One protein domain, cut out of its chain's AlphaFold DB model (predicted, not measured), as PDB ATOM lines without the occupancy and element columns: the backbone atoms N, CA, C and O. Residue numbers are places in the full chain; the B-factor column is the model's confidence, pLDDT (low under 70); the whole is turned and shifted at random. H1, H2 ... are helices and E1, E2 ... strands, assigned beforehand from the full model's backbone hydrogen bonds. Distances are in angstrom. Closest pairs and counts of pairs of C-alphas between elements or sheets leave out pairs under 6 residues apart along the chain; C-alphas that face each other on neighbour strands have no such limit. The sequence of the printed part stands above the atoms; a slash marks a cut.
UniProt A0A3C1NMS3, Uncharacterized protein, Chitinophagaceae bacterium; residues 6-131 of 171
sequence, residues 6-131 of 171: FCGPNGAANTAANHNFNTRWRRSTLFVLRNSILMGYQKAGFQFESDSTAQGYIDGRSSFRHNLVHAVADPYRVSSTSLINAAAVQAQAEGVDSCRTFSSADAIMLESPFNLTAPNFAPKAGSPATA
ATOM      1  N   PHE A   6     172.786 203.028 114.638       97.81
ATOM      2  CA  PHE A   6     171.342 203.188 114.514       97.81
ATOM      3  C   PHE A   6     171.032 204.257 113.464       97.81
ATOM      4  O   PHE A   6     171.222 205.451 113.718       97.81
ATOM      5  N   CYS A   7     170.520 203.836 112.308       96.62
ATOM      6  CA  CYS A   7     170.147 204.720 111.203       96.62
ATOM      7  C   CYS A   7     168.623 204.784 111.052       96.62
ATOM      8  O   CYS A   7     167.970 203.782 110.769       96.62
ATOM      9  N   GLY A   8     168.061 205.974 111.247       96.00
ATOM     10  CA  GLY A   8     166.661 206.275 110.968       96.00
ATOM     11  C   GLY A   8     166.430 206.737 109.522       96.00
ATOM     12  O   GLY A   8     167.372 206.812 108.736       96.00
ATOM     13  N   PRO A   9     165.186 207.103 109.167       95.62
ATOM     14  CA  PRO A   9     164.814 207.487 107.798       95.62
ATOM     15  C   PRO A   9     165.421 208.804 107.289       95.62
ATOM     16  O   PRO A   9     165.294 209.120 106.114       95.62
ATOM     17  N   ASN A  10     166.016 209.605 108.174       96.00
ATOM     18  CA  ASN A  10     166.673 210.879 107.872       96.00
ATOM     19  C   ASN A  10     165.824 211.871 107.056       96.00
ATOM     20  O   ASN A  10     166.336 212.587 106.204       96.00
ATOM     21  N   GLY A  11     164.513 211.897 107.303       92.56
ATOM     22  CA  GLY A  11     163.596 212.824 106.637       92.56
ATOM     23  C   GLY A  11     163.214 212.390 105.221       92.56
ATOM     24  O   GLY A  11     162.701 213.204 104.459       92.56
ATOM     25  N   ALA A  12     163.446 211.121 104.860       94.19
ATOM     26  CA  ALA A  12     162.998 210.567 103.591       94.19
ATOM     27  C   ALA A  12     161.498 210.822 103.366       94.19
ATOM     28  O   ALA A  12     160.680 210.722 104.292       94.19
ATOM     29  N   ALA A  13     161.131 211.120 102.119       93.00
ATOM     30  CA  ALA A  13     159.739 211.300 101.734       93.00
ATOM     31  C   ALA A  13     158.901 210.076 102.141       93.00
ATOM     32  O   ALA A  13     159.370 208.939 102.085       93.00
ATOM     33  N   ASN A  14     157.652 210.315 102.543       91.81
ATOM     34  CA  ASN A  14     156.721 209.279 103.005       91.81
ATOM     35  C   ASN A  14     157.174 208.516 104.266       91.81
ATOM     36  O   ASN A  14     156.646 207.441 104.551       91.81
ATOM     37  N   THR A  15     158.119 209.058 105.048       92.38
ATOM     38  CA  THR A  15     158.449 208.498 106.365       92.38
ATOM     39  C   THR A  15     157.189 208.429 107.228       92.38
ATOM     40  O   THR A  15     156.545 209.445 107.495       92.38
ATOM     41  N   ALA A  16     156.838 207.226 107.682       90.88
ATOM     42  CA  ALA A  16     155.659 207.035 108.513       90.88
ATOM     43  C   ALA A  16     155.804 207.746 109.871       90.88
ATOM     44  O   ALA A  16     156.877 207.784 110.480       90.88
ATOM     45  N   ALA A  17     154.688 208.271 110.385       88.81
ATOM     46  CA  ALA A  17     154.647 209.076 111.610       88.81
ATOM     47  C   ALA A  17     155.084 208.323 112.886       88.81
ATOM     48  O   ALA A  17     155.240 208.928 113.947       88.81
ATOM     49  N   ASN A  18     155.262 207.002 112.813       88.94
ATOM     50  CA  ASN A  18     155.730 206.158 113.906       88.94
ATOM     51  C   ASN A  18     157.264 206.002 113.967       88.94
ATOM     52  O   ASN A  18     157.753 205.491 114.975       88.94
ATOM     53  N   HIS A  19     158.033 206.492 112.983       90.12
ATOM     54  CA  HIS A  19     159.509 206.506 113.009       90.12
ATOM     55  C   HIS A  19     160.076 207.586 113.949       90.12
ATOM     56  O   HIS A  19     160.851 208.458 113.563       90.12
ATOM     57  N   ASN A  20     159.661 207.539 115.211       93.44
ATOM     58  CA  ASN A  20     159.819 208.641 116.151       93.44
ATOM     59  C   ASN A  20     161.230 208.738 116.744       93.44
ATOM     60  O   ASN A  20     161.922 209.728 116.534       93.44
ATOM     61  N   PHE A  21     161.653 207.741 117.513       95.19
ATOM     62  CA  PHE A  21     162.794 207.869 118.421       95.19
ATOM     63  C   PHE A  21     163.834 206.798 118.127       95.19
ATOM     64  O   PHE A  21     163.455 205.663 117.841       95.19
ATOM     65  N   ASN A  22     165.114 207.149 118.219       96.50
ATOM     66  CA  ASN A  22     166.200 206.181 118.109       96.50
ATOM     67  C   ASN A  22     166.251 205.311 119.363       96.50
ATOM     68  O   ASN A  22     165.926 204.126 119.319       96.50
ATOM     69  N   THR A  23     166.531 205.929 120.511       96.00
ATOM     70  CA  THR A  23     166.447 205.260 121.809       96.00
ATOM     71  C   THR A  23     165.403 205.932 122.687       96.00
ATOM     72  O   THR A  23     165.340 207.158 122.774       96.00
ATOM     73  N   ARG A  24     164.564 205.115 123.335       94.69
ATOM     74  CA  ARG A  24     163.568 205.573 124.308       94.69
ATOM     75  C   ARG A  24     163.611 204.708 125.562       94.69
ATOM     76  O   ARG A  24     163.023 203.627 125.596       94.69
ATOM     77  N   TRP A  25     164.258 205.217 126.602       95.50
ATOM     78  CA  TRP A  25     164.379 204.567 127.906       95.50
ATOM     79  C   TRP A  25     163.210 204.975 128.809       95.50
ATOM     80  O   TRP A  25     162.924 206.154 129.002       95.50
ATOM     81  N   ARG A  26     162.467 204.008 129.345       93.44
ATOM     82  CA  ARG A  26     161.246 204.288 130.118       93.44
ATOM     83  C   ARG A  26     161.031 203.247 131.202       93.44
ATOM     84  O   ARG A  26     161.555 202.143 131.094       93.44
ATOM     85  N   ARG A  27     160.186 203.567 132.187       93.12
ATOM     86  CA  ARG A  27     159.714 202.615 133.211       93.12
ATOM     87  C   ARG A  27     160.870 201.992 134.007       93.12
ATOM     88  O   ARG A  27     161.035 200.779 134.015       93.12
ATOM     89  N   SER A  28     161.668 202.840 134.657       94.75
ATOM     90  CA  SER A  28     162.778 202.418 135.535       94.75
ATOM     91  C   SER A  28     163.895 201.628 134.841       94.75
ATOM     92  O   SER A  28     164.602 200.867 135.497       94.75
ATOM     93  N   THR A  29     164.079 201.804 133.531       95.50
ATOM     94  CA  THR A  29     165.149 201.109 132.801       95.50
ATOM     95  C   THR A  29     166.511 201.706 133.150       95.50
ATOM     96  O   THR A  29     166.709 202.908 132.989       95.50
ATOM     97  N   LEU A  30     167.458 200.863 133.565       96.19
ATOM     98  CA  LEU A  30     168.882 201.203 133.560       96.19
ATOM     99  C   LEU A  30     169.505 200.763 132.239       96.19
ATOM    100  O   LEU A  30     169.175 199.698 131.717       96.19
ATOM    101  N   PHE A  31     170.406 201.573 131.695       95.44
ATOM    102  CA  PHE A  31     171.011 201.308 130.392       95.44
ATOM    103  C   PHE A  31     172.507 201.608 130.381       95.44
ATOM    104  O   PHE A  31     173.005 202.481 131.082       95.44
ATOM    105  N   VAL A  32     173.221 200.907 129.504       96.56
ATOM    106  CA  VAL A  32     174.586 201.252 129.105       96.56
ATOM    107  C   VAL A  32     174.628 201.229 127.584       96.56
ATOM    108  O   VAL A  32     174.514 200.158 126.980       96.56
ATOM    109  N   LEU A  33     174.789 202.398 126.968       97.44
ATOM    110  CA  LEU A  33     174.965 202.565 125.529       97.44
ATOM    111  C   LEU A  33     176.217 203.401 125.273       97.44
ATOM    112  O   LEU A  33     176.257 204.582 125.617       97.44
ATOM    113  N   ARG A  34     177.251 202.771 124.713       97.88
ATOM    114  CA  ARG A  34     178.553 203.409 124.509       97.88
ATOM    115  C   ARG A  34     179.081 203.236 123.092       97.88
ATOM    116  O   ARG A  34     178.639 202.336 122.382       97.88
ATOM    117  N   ASN A  35     180.032 204.073 122.686       98.56
ATOM    118  CA  ASN A  35     180.781 203.932 121.430       98.56
ATOM    119  C   ASN A  35     179.876 203.726 120.198       98.56
ATOM    120  O   ASN A  35     180.196 202.929 119.319       98.56
ATOM    121  N   SER A  36     178.698 204.348 120.165       98.75
ATOM    122  CA  SER A  36     177.646 204.063 119.181       98.75
ATOM    123  C   SER A  36     177.252 205.305 118.386       98.75
ATOM    124  O   SER A  36     177.460 206.436 118.815       98.75
ATOM    125  N   ILE A  37     176.660 205.094 117.215       98.81
ATOM    126  CA  ILE A  37     176.159 206.150 116.336       98.81
ATOM    127  C   ILE A  37     174.636 206.115 116.362       98.81
ATOM    128  O   ILE A  37     174.030 205.084 116.080       98.81
ATOM    129  N   LEU A  38     174.018 207.245 116.688       98.75
ATOM    130  CA  LEU A  38     172.580 207.457 116.660       98.75
ATOM    131  C   LEU A  38     172.292 208.551 115.637       98.75
ATOM    132  O   LEU A  38     172.668 209.693 115.867       98.75
ATOM    133  N   MET A  39     171.647 208.231 114.511       98.44
ATOM    134  CA  MET A  39     171.435 209.221 113.448       98.44
ATOM    135  C   MET A  39     170.110 209.060 112.702       98.44
ATOM    136  O   MET A  39     169.647 207.951 112.458       98.44
ATOM    137  N   GLY A  40     169.512 210.179 112.287       97.19
ATOM    138  CA  GLY A  40     168.454 210.213 111.265       97.19
ATOM    139  C   GLY A  40     167.046 209.857 111.756       97.19
ATOM    140  O   GLY A  40     166.125 209.713 110.952       97.19
ATOM    141  N   TYR A  41     166.835 209.704 113.062       97.06
ATOM    142  CA  TYR A  41     165.488 209.498 113.607       97.06
ATOM    143  C   TYR A  41     164.701 210.807 113.648       97.06
ATOM    144  O   TYR A  41     165.286 211.876 113.798       97.06
ATOM    145  N   GLN A  42     163.376 210.732 113.482       95.88
ATOM    146  CA  GLN A  42     162.567 211.914 113.166       95.88
ATOM    147  C   GLN A  42     162.353 212.843 114.361       95.88
ATOM    148  O   GLN A  42     162.516 214.049 114.238       95.88
ATOM    149  N   LYS A  43     161.988 212.293 115.522       95.38
ATOM    150  CA  LYS A  43     161.653 213.082 116.714       95.38
ATOM    151  C   LYS A  43     162.794 213.181 117.704       95.38
ATOM    152  O   LYS A  43     162.995 214.266 118.226       95.38
ATOM    153  N   ALA A  44     163.494 212.082 118.001       96.94
ATOM    154  CA  ALA A  44     164.644 212.176 118.895       96.94
ATOM    155  C   ALA A  44     165.733 211.116 118.716       96.94
ATOM    156  O   ALA A  44     165.458 209.998 118.274       96.94
ATOM    157  N   GLY A  45     166.959 211.468 119.115       97.25
ATOM    158  CA  GLY A  45     168.106 210.558 119.181       97.25
ATOM    159  C   GLY A  45     168.156 209.823 120.524       97.25
ATOM    160  O   GLY A  45     168.014 208.603 120.606       97.25
ATOM    161  N   PHE A  46     168.293 210.569 121.609       96.81
ATOM    162  CA  PHE A  46     168.331 210.022 122.956       96.81
ATOM    163  C   PHE A  46     167.161 210.546 123.783       96.81
ATOM    164  O   PHE A  46     167.046 211.751 124.008       96.81
ATOM    165  N   GLN A  47     166.280 209.641 124.222       94.81
ATOM    166  CA  GLN A  47     165.117 209.990 125.030       94.81
ATOM    167  C   GLN A  47     164.996 209.144 126.292       94.81
ATOM    168  O   GLN A  47     165.156 207.921 126.253       94.81
ATOM    169  N   PHE A  48     164.559 209.777 127.382       88.25
ATOM    170  CA  PHE A  48     163.954 209.072 128.507       88.25
ATOM    171  C   PHE A  48     162.648 209.711 129.002       88.25
ATOM    172  O   PHE A  48     162.398 210.903 128.817       88.25
ATOM    173  N   GLU A  49     161.775 208.870 129.570       85.56
ATOM    174  CA  GLU A  49     160.355 209.187 129.820       85.56
ATOM    175  C   GLU A  49     159.891 208.907 131.274       85.56
ATOM    176  O   GLU A  49     158.701 208.744 131.523       85.56
ATOM    177  N   SER A  50     160.774 208.717 132.261       92.94
ATOM    178  CA  SER A  50     160.345 208.403 133.645       92.94
ATOM    179  C   SER A  50     161.347 208.876 134.690       92.94
ATOM    180  O   SER A  50     162.547 208.703 134.480       92.94
ATOM    181  N   ASP A  51     160.859 209.359 135.836       95.69
ATOM    182  CA  ASP A  51     161.688 209.835 136.955       95.69
ATOM    183  C   ASP A  51     162.763 208.827 137.360       95.69
ATOM    184  O   ASP A  51     163.941 209.150 137.404       95.69
ATOM    185  N   SER A  52     162.399 207.560 137.553       95.44
ATOM    186  CA  SER A  52     163.343 206.503 137.938       95.44
ATOM    187  C   SER A  52     164.427 206.217 136.888       95.44
ATOM    188  O   SER A  52     165.536 205.815 137.235       95.44
ATOM    189  N   THR A  53     164.119 206.417 135.603       95.81
ATOM    190  CA  THR A  53     165.088 206.286 134.499       95.81
ATOM    191  C   THR A  53     166.016 207.500 134.465       95.81
ATOM    192  O   THR A  53     167.229 207.333 134.370       95.81
ATOM    193  N   ALA A  54     165.457 208.706 134.608       95.81
ATOM    194  CA  ALA A  54     166.220 209.948 134.693       95.81
ATOM    195  C   ALA A  54     167.165 209.939 135.900       95.81
ATOM    196  O   ALA A  54     168.356 210.184 135.747       95.81
ATOM    197  N   GLN A  55     166.667 209.541 137.073       96.25
ATOM    198  CA  GLN A  55     167.461 209.388 138.287       96.25
ATOM    199  C   GLN A  55     168.592 208.375 138.090       96.25
ATOM    200  O   GLN A  55     169.717 208.625 138.496       96.25
ATOM    201  N   GLY A  56     168.340 207.260 137.394       96.44
ATOM    202  CA  GLY A  56     169.391 206.302 137.045       96.44
ATOM    203  C   GLY A  56     170.534 206.914 136.230       96.44
ATOM    204  O   GLY A  56     171.682 206.527 136.426       96.44
ATOM    205  N   TYR A  57     170.243 207.859 135.337       95.94
ATOM    206  CA  TYR A  57     171.261 208.586 134.574       95.94
ATOM    207  C   TYR A  57     171.968 209.662 135.413       95.94
ATOM    208  O   TYR A  57     173.193 209.746 135.373       95.94
ATOM    209  N   ILE A  58     171.220 210.420 136.223       95.38
ATOM    210  CA  ILE A  58     171.754 211.441 137.144       95.38
ATOM    211  C   ILE A  58     172.710 210.811 138.169       95.38
ATOM    212  O   ILE A  58     173.797 211.328 138.400       95.38
ATOM    213  N   ASP A  59     172.344 209.657 138.732       95.94
ATOM    214  CA  ASP A  59     173.153 208.921 139.714       95.94
ATOM    215  C   ASP A  59     174.367 208.209 139.084       95.94
ATOM    216  O   ASP A  59     175.117 207.529 139.785       95.94
ATOM    217  N   GLY A  60     174.519 208.243 137.754       95.00
ATOM    218  CA  GLY A  60     175.563 207.507 137.034       95.00
ATOM    219  C   GLY A  60     175.370 205.984 136.990       95.00
ATOM    220  O   GLY A  60     176.274 205.257 136.577       95.00
ATOM    221  N   ARG A  61     174.196 205.470 137.383       96.00
ATOM    222  CA  ARG A  61     173.845 204.038 137.267       96.00
ATOM    223  C   ARG A  61     173.575 203.623 135.821       96.00
ATOM    224  O   ARG A  61     173.744 202.458 135.474       96.00
ATOM    225  N   SER A  62     173.134 204.566 134.992       96.25
ATOM    226  CA  SER A  62     173.049 204.423 133.539       96.25
ATOM    227  C   SER A  62     174.156 205.214 132.857       96.25
ATOM    228  O   SER A  62     174.574 206.256 133.350       96.25
ATOM    229  N   SER A  63     174.616 204.737 131.705       95.19
ATOM    230  CA  SER A  63     175.747 205.324 130.989       95.19
ATOM    231  C   SER A  63     175.422 205.532 129.513       95.19
ATOM    232  O   SER A  63     175.061 204.586 128.809       95.19
ATOM    233  N   PHE A  64     175.583 206.769 129.042       97.56
ATOM    234  CA  PHE A  64     175.446 207.160 127.641       97.56
ATOM    235  C   PHE A  64     176.728 207.866 127.199       97.56
ATOM    236  O   PHE A  64     176.794 209.081 127.272       97.56
ATOM    237  N   ARG A  65     177.770 207.117 126.807       97.56
ATOM    238  CA  ARG A  65     179.136 207.666 126.652       97.56
ATOM    239  C   ARG A  65     179.767 207.402 125.299       97.56
ATOM    240  O   ARG A  65     179.605 206.314 124.759       97.56
ATOM    241  N   HIS A  66     180.579 208.336 124.806       98.44
ATOM    242  CA  HIS A  66     181.296 208.199 123.531       98.44
ATOM    243  C   HIS A  66     180.359 207.902 122.347       98.44
ATOM    244  O   HIS A  66     180.674 207.101 121.472       98.44
ATOM    245  N   ASN A  67     179.164 208.497 122.336       98.75
ATOM    246  CA  ASN A  67     178.212 208.313 121.245       98.75
ATOM    247  C   ASN A  67     178.213 209.517 120.300       98.75
ATOM    248  O   ASN A  67     178.378 210.659 120.731       98.75
ATOM    249  N   LEU A  68     177.974 209.271 119.015       98.81
ATOM    250  CA  LEU A  68     177.650 210.320 118.048       98.81
ATOM    251  C   LEU A  68     176.134 210.421 117.942       98.81
ATOM    252  O   LEU A  68     175.473 209.407 117.721       98.81
ATOM    253  N   VAL A  69     175.582 211.621 118.111       98.75
ATOM    254  CA  VAL A  69     174.138 211.821 118.266       98.75
ATOM    255  C   VAL A  69     173.619 212.829 117.253       98.75
ATOM    256  O   VAL A  69     174.052 213.974 117.204       98.75
ATOM    257  N   HIS A  70     172.647 212.396 116.464       98.69
ATOM    258  CA  HIS A  70     171.868 213.213 115.551       98.69
ATOM    259  C   HIS A  70     170.418 212.713 115.521       98.69
ATOM    260  O   HIS A  70     170.138 211.510 115.536       98.69
ATOM    261  N   ALA A  71     169.488 213.650 115.402       97.94
ATOM    262  CA  ALA A  71     168.103 213.410 115.036       97.94
ATOM    263  C   ALA A  71     167.584 214.620 114.259       97.94
ATOM    264  O   ALA A  71     168.143 215.704 114.381       97.94
ATOM    265  N   VAL A  72     166.519 214.424 113.481       97.00
ATOM    266  CA  VAL A  72     165.954 215.474 112.621       97.00
ATOM    267  C   VAL A  72     165.356 216.613 113.449       97.00
ATOM    268  O   VAL A  72     165.562 217.771 113.106       97.00
ATOM    269  N   ALA A  73     164.627 216.297 114.526       96.06
ATOM    270  CA  ALA A  73     164.095 217.305 115.445       96.06
ATOM    271  C   ALA A  73     165.016 217.507 116.661       96.06
ATOM    272  O   ALA A  73     165.736 218.498 116.718       96.06
ATOM    273  N   ASP A  74     165.036 216.555 117.605       97.19
ATOM    274  CA  ASP A  74     165.709 216.746 118.897       97.19
ATOM    275  C   ASP A  74     166.805 215.688 119.141       97.19
ATOM    276  O   ASP A  74     166.492 214.536 119.451       97.19
ATOM    277  N   PRO A  75     168.113 216.001 119.085       97.94
ATOM    278  CA  PRO A  75     169.143 215.023 119.453       97.94
ATOM    279  C   PRO A  75     168.944 214.451 120.867       97.94
ATOM    280  O   PRO A  75     169.118 213.247 121.069       97.94
ATOM    281  N   TYR A  76     168.467 215.284 121.798       98.00
ATOM    282  CA  TYR A  76     168.118 214.910 123.168       98.00
ATOM    283  C   TYR A  76     166.691 215.325 123.495       98.00
ATOM    284  O   TYR A  76     166.299 216.468 123.275       98.00
ATOM    285  N   ARG A  77     165.921 214.409 124.083       97.25
ATOM    286  CA  ARG A  77     164.541 214.665 124.490       97.25
ATOM    287  C   ARG A  77     164.273 214.119 125.879       97.25
ATOM    288  O   ARG A  77     164.572 212.971 126.181       97.25
ATOM    289  N   VAL A  78     163.615 214.919 126.702       95.81
ATOM    290  CA  VAL A  78     163.104 214.478 128.000       95.81
ATOM    291  C   VAL A  78     161.602 214.696 128.025       95.81
ATOM    292  O   VAL A  78     161.096 215.693 127.514       95.81
ATOM    293  N   SER A  79     160.875 213.730 128.568       92.25
ATOM    294  CA  SER A  79     159.419 213.790 128.701       92.25
ATOM    295  C   SER A  79     158.988 213.114 129.994       92.25
ATOM    296  O   SER A  79     159.680 212.221 130.466       92.25
ATOM    297  N   SER A  80     157.837 213.497 130.544       89.88
ATOM    298  CA  SER A  80     157.226 212.806 131.694       89.88
ATOM    299  C   SER A  80     158.125 212.713 132.945       89.88
ATOM    300  O   SER A  80     158.008 211.768 133.721       89.88
ATOM    301  N   THR A  81     159.032 213.679 133.117       91.62
ATOM    302  CA  THR A  81     159.867 213.898 134.307       91.62
ATOM    303  C   THR A  81     160.288 215.369 134.367       91.62
ATOM    304  O   THR A  81     160.427 216.008 133.321       91.62
ATOM    305  N   SER A  82     160.488 215.903 135.573       93.25
ATOM    306  CA  SER A  82     161.037 217.247 135.823       93.25
ATOM    307  C   SER A  82     162.421 217.230 136.486       93.25
ATOM    308  O   SER A  82     162.976 218.294 136.746       93.25
ATOM    309  N   LEU A  83     162.998 216.048 136.738       95.62
ATOM    310  CA  LEU A  83     164.286 215.892 137.435       95.62
ATOM    311  C   LEU A  83     165.482 216.416 136.627       95.62
ATOM    312  O   LEU A  83     166.510 216.785 137.185       95.62
ATOM    313  N   ILE A  84     165.356 216.421 135.303       95.38
ATOM    314  CA  ILE A  84     166.362 216.891 134.354       95.38
ATOM    315  C   ILE A  84     165.645 217.331 133.074       95.38
ATOM    316  O   ILE A  84     164.565 216.832 132.759       95.38
ATOM    317  N   ASN A  85     166.226 218.266 132.328       96.06
ATOM    318  CA  ASN A  85     165.691 218.730 131.047       96.06
ATOM    319  C   ASN A  85     166.641 218.378 129.888       96.06
ATOM    320  O   ASN A  85     167.776 217.959 130.108       96.06
ATOM    321  N   ALA A  86     166.186 218.546 128.644       96.62
ATOM    322  CA  ALA A  86     166.972 218.182 127.460       96.62
ATOM    323  C   ALA A  86     168.323 218.919 127.371       96.62
ATOM    324  O   ALA A  86     169.320 218.308 126.998       96.62
ATOM    325  N   ALA A  87     168.377 220.194 127.775       97.38
ATOM    326  CA  ALA A  87     169.613 220.976 127.773       97.38
ATOM    327  C   ALA A  87     170.641 220.434 128.781       97.38
ATOM    328  O   ALA A  87     171.816 220.303 128.452       97.38
ATOM    329  N   ALA A  88     170.203 220.056 129.984       97.06
ATOM    330  CA  ALA A  88     171.061 219.435 130.989       97.06
ATOM    331  C   ALA A  88     171.544 218.043 130.550       97.06
ATOM    332  O   ALA A  88     172.707 217.704 130.760       97.06
ATOM    333  N   VAL A  89     170.689 217.262 129.877       97.19
ATOM    334  CA  VAL A  89     171.103 215.986 129.270       97.19
ATOM    335  C   VAL A  89     172.189 216.204 128.229       97.19
ATOM    336  O   VAL A  89     173.190 215.496 128.263       97.19
ATOM    337  N   GLN A  90     172.009 217.174 127.332       97.94
ATOM    338  CA  GLN A  90     173.005 217.499 126.317       97.94
ATOM    339  C   GLN A  90     174.325 217.950 126.950       97.94
ATOM    340  O   GLN A  90     175.379 217.440 126.582       97.94
ATOM    341  N   ALA A  91     174.270 218.841 127.944       98.06
ATOM    342  CA  ALA A  91     175.456 219.313 128.654       98.06
ATOM    343  C   ALA A  91     176.222 218.163 129.328       98.06
ATOM    344  O   ALA A  91     177.448 218.107 129.245       98.06
ATOM    345  N   GLN A  92     175.516 217.213 129.949       97.19
ATOM    346  CA  GLN A  92     176.138 216.022 130.525       97.19
ATOM    347  C   GLN A  92     176.711 215.098 129.439       97.19
ATOM    348  O   GLN A  92     177.862 214.665 129.549       97.19
ATOM    349  N   ALA A  93     175.941 214.847 128.375       97.62
ATOM    350  CA  ALA A  93     176.339 213.990 127.265       97.62
ATOM    351  C   ALA A  93     177.647 214.481 126.622       97.62
ATOM    352  O   ALA A  93     178.569 213.698 126.407       97.62
ATOM    353  N   GLU A  94     177.743 215.780 126.339       97.75
ATOM    354  CA  GLU A  94     178.898 216.387 125.674       97.75
ATOM    355  C   GLU A  94     180.060 216.652 126.640       97.75
ATOM    356  O   GLU A  94     181.210 216.363 126.312       97.75
ATOM    357  N   GLY A  95     179.774 217.168 127.838       97.06
ATOM    358  CA  GLY A  95     180.797 217.624 128.781       97.06
ATOM    359  C   GLY A  95     181.425 216.519 129.631       97.06
ATOM    360  O   GLY A  95     182.623 216.558 129.900       97.06
ATOM    361  N   VAL A  96     180.638 215.529 130.059       95.38
ATOM    362  CA  VAL A  96     181.092 214.465 130.980       95.38
ATOM    363  C   VAL A  96     181.233 213.137 130.249       95.38
ATOM    364  O   VAL A  96     182.213 212.402 130.409       95.38
ATOM    365  N   ASP A  97     180.258 212.830 129.405       96.56
ATOM    366  CA  ASP A  97     180.129 211.515 128.802       96.56
ATOM    367  C   ASP A  97     180.857 211.373 127.455       96.56
ATOM    368  O   ASP A  97     180.924 210.272 126.900       96.56
ATOM    369  N   SER A  98     181.474 212.452 126.960       97.62
ATOM    370  CA  SER A  98     182.247 212.481 125.706       97.62
ATOM    371  C   SER A  98     181.426 212.118 124.462       97.62
ATOM    372  O   SER A  98     181.962 211.610 123.476       97.62
ATOM    373  N   CYS A  99     180.114 212.345 124.495       98.31
ATOM    374  CA  CYS A  99     179.282 212.285 123.302       98.31
ATOM    375  C   CYS A  99     179.505 213.520 122.426       98.31
ATOM    376  O   CYS A  99     179.956 214.568 122.881       98.31
ATOM    377  N   ARG A 100     179.173 213.396 121.143       98.50
ATOM    378  CA  ARG A 100     179.229 214.500 120.182       98.50
ATOM    379  C   ARG A 100     177.896 214.610 119.472       98.50
ATOM    380  O   ARG A 100     177.400 213.619 118.936       98.50
ATOM    381  N   THR A 101     177.351 215.814 119.444       98.62
ATOM    382  CA  THR A 101     176.059 216.100 118.822       98.62
ATOM    383  C   THR A 101     176.264 216.748 117.463       98.62
ATOM    384  O   THR A 101     177.152 217.581 117.290       98.62
ATOM    385  N   PHE A 102     175.441 216.370 116.493       98.56
ATOM    386  CA  PHE A 102     175.511 216.872 115.127       98.56
ATOM    387  C   PHE A 102     174.154 217.428 114.710       98.56
ATOM    388  O   PHE A 102     173.120 216.833 115.006       98.56
ATOM    389  N   SER A 103     174.168 218.548 113.988       97.31
ATOM    390  CA  SER A 103     172.975 219.166 113.390       97.31
ATOM    391  C   SER A 103     172.539 218.501 112.083       97.31
ATOM    392  O   SER A 103     171.434 218.741 111.612       97.31
ATOM    393  N   SER A 104     173.402 217.674 111.488       97.56
ATOM    394  CA  SER A 104     173.115 216.904 110.281       97.56
ATOM    395  C   SER A 104     173.730 215.514 110.382       97.56
ATOM    396  O   SER A 104     174.848 215.349 110.876       97.56
ATOM    397  N   ALA A 105     173.018 214.517 109.859       97.81
ATOM    398  CA  ALA A 105     173.518 213.155 109.720       97.81
ATOM    399  C   ALA A 105     174.799 213.084 108.870       97.81
ATOM    400  O   ALA A 105     175.677 212.274 109.161       97.81
ATOM    401  N   ASP A 106     174.929 213.941 107.856       98.00
ATOM    402  CA  ASP A 106     176.066 213.920 106.930       98.00
ATOM    403  C   ASP A 106     177.374 214.335 107.610       98.00
ATOM    404  O   ASP A 106     178.446 213.865 107.231       98.00
ATOM    405  N   ALA A 107     177.291 215.138 108.676       98.50
ATOM    406  CA  ALA A 107     178.447 215.554 109.466       98.50
ATOM    407  C   ALA A 107     179.083 214.397 110.262       98.50
ATOM    408  O   ALA A 107     180.221 214.518 110.707       98.50
ATOM    409  N   ILE A 108     178.386 213.264 110.412       98.56
ATOM    410  CA  ILE A 108     178.950 212.024 110.971       98.56
ATOM    411  C   ILE A 108     179.840 211.313 109.936       98.56
ATOM    412  O   ILE A 108     180.739 210.558 110.303       98.56
ATOM    413  N   MET A 109     179.653 211.603 108.644       98.50
ATOM    414  CA  MET A 109     180.508 211.156 107.543       98.50
ATOM    415  C   MET A 109     180.617 209.625 107.425       98.50
ATOM    416  O   MET A 109     181.715 209.077 107.391       98.50
ATOM    417  N   LEU A 110     179.482 208.926 107.336       98.44
ATOM    418  CA  LEU A 110     179.453 207.521 106.897       98.44
ATOM    419  C   LEU A 110     179.286 207.440 105.373       98.44
ATOM    420  O   LEU A 110     178.745 208.363 104.762       98.44
ATOM    421  N   GLU A 111     179.747 206.350 104.757       97.75
ATOM    422  CA  GLU A 111     179.792 206.185 103.297       97.75
ATOM    423  C   GLU A 111     178.421 206.305 102.619       97.75
ATOM    424  O   GLU A 111     178.205 207.174 101.773       97.75
ATOM    425  N   SER A 112     177.473 205.443 102.984       96.69
ATOM    426  CA  SER A 112     176.108 205.423 102.441       96.69
ATOM    427  C   SER A 112     175.132 204.805 103.450       96.69
ATOM    428  O   SER A 112     174.540 203.756 103.183       96.69
ATOM    429  N   PRO A 113     174.955 205.418 104.636       97.06
ATOM    430  CA  PRO A 113     174.225 204.803 105.747       97.06
ATOM    431  C   PRO A 113     172.709 204.702 105.520       97.06
ATOM    432  O   PRO A 113     172.041 203.938 106.206       97.06
ATOM    433  N   PHE A 114     172.154 205.461 104.570       96.56
ATOM    434  CA  PHE A 114     170.711 205.507 104.293       96.56
ATOM    435  C   PHE A 114     170.308 204.801 102.991       96.56
ATOM    436  O   PHE A 114     169.146 204.857 102.595       96.56
ATOM    437  N   ASN A 115     171.245 204.129 102.313       94.75
ATOM    438  CA  ASN A 115     170.917 203.313 101.146       94.75
ATOM    439  C   ASN A 115     170.244 202.009 101.607       94.75
ATOM    440  O   ASN A 115     170.857 201.212 102.306       94.75
ATOM    441  N   LEU A 116     168.986 201.786 101.218       91.06
ATOM    442  CA  LEU A 116     168.200 200.635 101.678       91.06
ATOM    443  C   LEU A 116     168.544 199.318 100.969       91.06
ATOM    444  O   LEU A 116     168.242 198.256 101.506       91.06
ATOM    445  N   THR A 117     169.139 199.369  99.777       92.00
ATOM    446  CA  THR A 117     169.464 198.170  98.986       92.00
ATOM    447  C   THR A 117     170.942 197.805  99.056       92.00
ATOM    448  O   THR A 117     171.289 196.636  98.926       92.00
ATOM    449  N   ALA A 118     171.810 198.787  99.299       92.19
ATOM    450  CA  ALA A 118     173.247 198.599  99.469       92.19
ATOM    451  C   ALA A 118     173.816 199.599 100.498       92.19
ATOM    452  O   ALA A 118     174.556 200.516 100.125       92.19
ATOM    453  N   PRO A 119     173.451 199.485 101.789       95.44
ATOM    454  CA  PRO A 119     173.981 200.363 102.821       95.44
ATOM    455  C   PRO A 119     175.488 200.177 102.994       95.44
ATOM    456  O   PRO A 119     176.019 199.066 102.951       95.44
ATOM    457  N   ASN A 120     176.173 201.282 103.279       96.06
ATOM    458  CA  ASN A 120     177.564 201.266 103.705       96.06
ATOM    459  C   ASN A 120     177.731 202.127 104.960       96.06
ATOM    460  O   ASN A 120     177.683 203.355 104.904       96.06
ATOM    461  N   PHE A 121     177.910 201.459 106.097       97.44
ATOM    462  CA  PHE A 121     178.058 202.100 107.403       97.44
ATOM    463  C   PHE A 121     179.515 202.394 107.770       97.44
ATOM    464  O   PHE A 121     179.765 202.850 108.884       97.44
ATOM    465  N   ALA A 122     180.469 202.116 106.874       97.56
ATOM    466  CA  ALA A 122     181.864 202.448 107.117       97.56
ATOM    467  C   ALA A 122     182.039 203.976 107.240       97.56
ATOM    468  O   ALA A 122     181.377 204.735 106.521       97.56
ATOM    469  N   PRO A 123     182.907 204.445 108.147       98.19
ATOM    470  CA  PRO A 123     183.260 205.847 108.250       98.19
ATOM    471  C   PRO A 123     184.135 206.271 107.068       98.19
ATOM    472  O   PRO A 123     185.104 205.592 106.726       98.19
ATOM    473  N   LYS A 124     183.826 207.434 106.488       98.00
ATOM    474  CA  LYS A 124     184.679 208.110 105.503       98.00
ATOM    475  C   LYS A 124     185.981 208.574 106.158       98.00
ATOM    476  O   LYS A 124     186.055 208.771 107.375       98.00
ATOM    477  N   ALA A 125     186.999 208.839 105.341       96.81
ATOM    478  CA  ALA A 125     188.205 209.524 105.801       96.81
ATOM    479  C   ALA A 125     187.845 210.861 106.481       96.81
ATOM    480  O   ALA A 125     187.055 211.644 105.954       96.81
ATOM    481  N   GLY A 126     188.402 211.105 107.671       96.94
ATOM    482  CA  GLY A 126     188.104 212.295 108.478       96.94
ATOM    483  C   GLY A 126     186.803 212.229 109.289       96.94
ATOM    484  O   GLY A 126     186.476 213.200 109.969       96.94
ATOM    485  N   SER A 127     186.073 211.108 109.258       98.50
ATOM    486  CA  SER A 127     184.844 210.957 110.034       98.50
ATOM    487  C   SER A 127     185.076 211.176 111.535       98.50
ATOM    488  O   SER A 127     186.016 210.622 112.116       98.50
ATOM    489  N   PRO A 128     184.159 211.885 112.220       98.38
ATOM    490  CA  PRO A 128     184.071 211.887 113.673       98.38
ATOM    491  C   PRO A 128     184.131 210.510 114.330       98.38
ATOM    492  O   PRO A 128     184.574 210.416 115.474       98.38
ATOM    493  N   ALA A 129     183.689 209.463 113.627       98.38
ATOM    494  CA  ALA A 129     183.618 208.117 114.166       98.38
ATOM    495  C   ALA A 129     184.984 207.435 114.328       98.38
ATOM    496  O   ALA A 129     185.092 206.468 115.077       98.38
ATOM    497  N   THR A 130     186.021 207.948 113.662       97.94
ATOM    498  CA  THR A 130     187.411 207.469 113.744       97.94
ATOM    499  C   THR A 130     188.364 208.533 114.292       97.94
ATOM    500  O   THR A 130     189.581 208.350 114.265       97.94
ATOM    501  N   ALA A 131     187.829 209.648 114.800       96.69
ATOM    502  CA  ALA A 131     188.622 210.695 115.430       96.69
ATOM    503  C   ALA A 131     189.373 210.172 116.669       96.69
ATOM    504  O   ALA A 131     188.984 209.181 117.292       96.69
TER     505      ALA A 131
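This is residues 6 to 131 of the 171 residues of an uncharacterized protein of Chitinophagaceae bacterium (UniProt A0A3C1NMS3). The chain winds in stacked turns, as a short three-sided solenoid: the parallel sheet E1 E4 E7 makes one wall, the parallel pair E2 E5 the second and the parallel pair E3 E6 the third. H2 lies in the last turn and caps that end of the stack, H1 fills the corner between E4 and E5, and H3 with the small hairpin E8 E9 lies outside the wall E3 E6, at one end of the longest axis. The printed part has 126 residues, with three named helices and nine named strands in the order E1 E2 E3 E4 H1 E5 E6 E7 H2 H3 E8 E9. The class is mixed, helices and strands, with 59 residues, under half, in named elements. The whole is compact, with a radius of gyration of the C-alphas of 14.5 A and spans of 41 by 34 by 20 A.

In the largest sheet, E1 is residues 21 to 25, 10.2 A long, and begins at C-alpha 21 at (162.794, 207.869, 118.421). E4 is residues 44 to 48, 10.1 A, and E7 is residues 74 to 78, 9.7 A. The second wall has E2, residues 32 to 34, and E5, residues 63 to 65. The third has E3, residues 37 to 41, 11.5 A, and E6, residues 68 to 71, 10.5 A. H1 is residues 51 to 58, 10.2 A. H2, residues 86 to 95, is the longest helix, 13.9 A from C-alpha 86 at (166.972, 218.182, 127.460) to C-alpha 95. H3 is residues 105 to 108, E8 is residues 110 to 112, and E9 is residues 120 to 123, ending at C-alpha 123 at (183.260, 205.847, 108.250).

In the sheet E1 E4 E7, E4 is the inner strand. E1 and E4 are parallel at 12 degrees, with N 22 and O 44 2.9 A apart, within hydrogen-bond range. E4 and E7 are parallel at 14 degrees, with N 46 and O 75 at 2.9 A. H2 is on one face of this sheet, an arrangement of two layers, a helix layer on a strand layer. Its height over the sheet is 10.0 A, and the closest C-alphas of E7 and H2 are those of Arg 77 and Ala 86, 5.2 A. It lies over E7, slantwise to the strands at 48 degrees on the local plane, and rises 37 degrees out of that plane, only just short of standing up from the sheet. H1 only grazes the sheet, with residues 53 to 57, and is near H2. E2 and E5 are parallel at 4 degrees, with N 33 and O 63 at 2.9 A. E2 runs on into E3, and E5 into E6, each at 98 degrees; E6 runs on into E7 at 85 degrees. E3 and E6 are parallel at 4 degrees, with N 38 and O 68 at 2.8 A. Short pairings, both parallel, join residues 6 to 7 with residues 38 to 39 of E3 and residues 100 to 101 with residues 68 to 69 of E6. The closest C-alphas of E6 and H3 are those of His 70 and Ala 105, 6.1 A. E8 and E9 form a hairpin, antiparallel at 158 degrees, with N 111 and O 122 at 2.9 A. H1 and H2 have every O i to N i+4 pair within hydrogen-bond range; H3 is too short for such a pair.

The two C-alphas farthest apart are those of Leu 83 and Ala 118, 42.7 A. The printed part, residues 6 to 131, has no cut. No link is long. Residues 6 to 20 hold no named element. The mean pLDDT of the printed part is 96.0, and no printed residue is under 70.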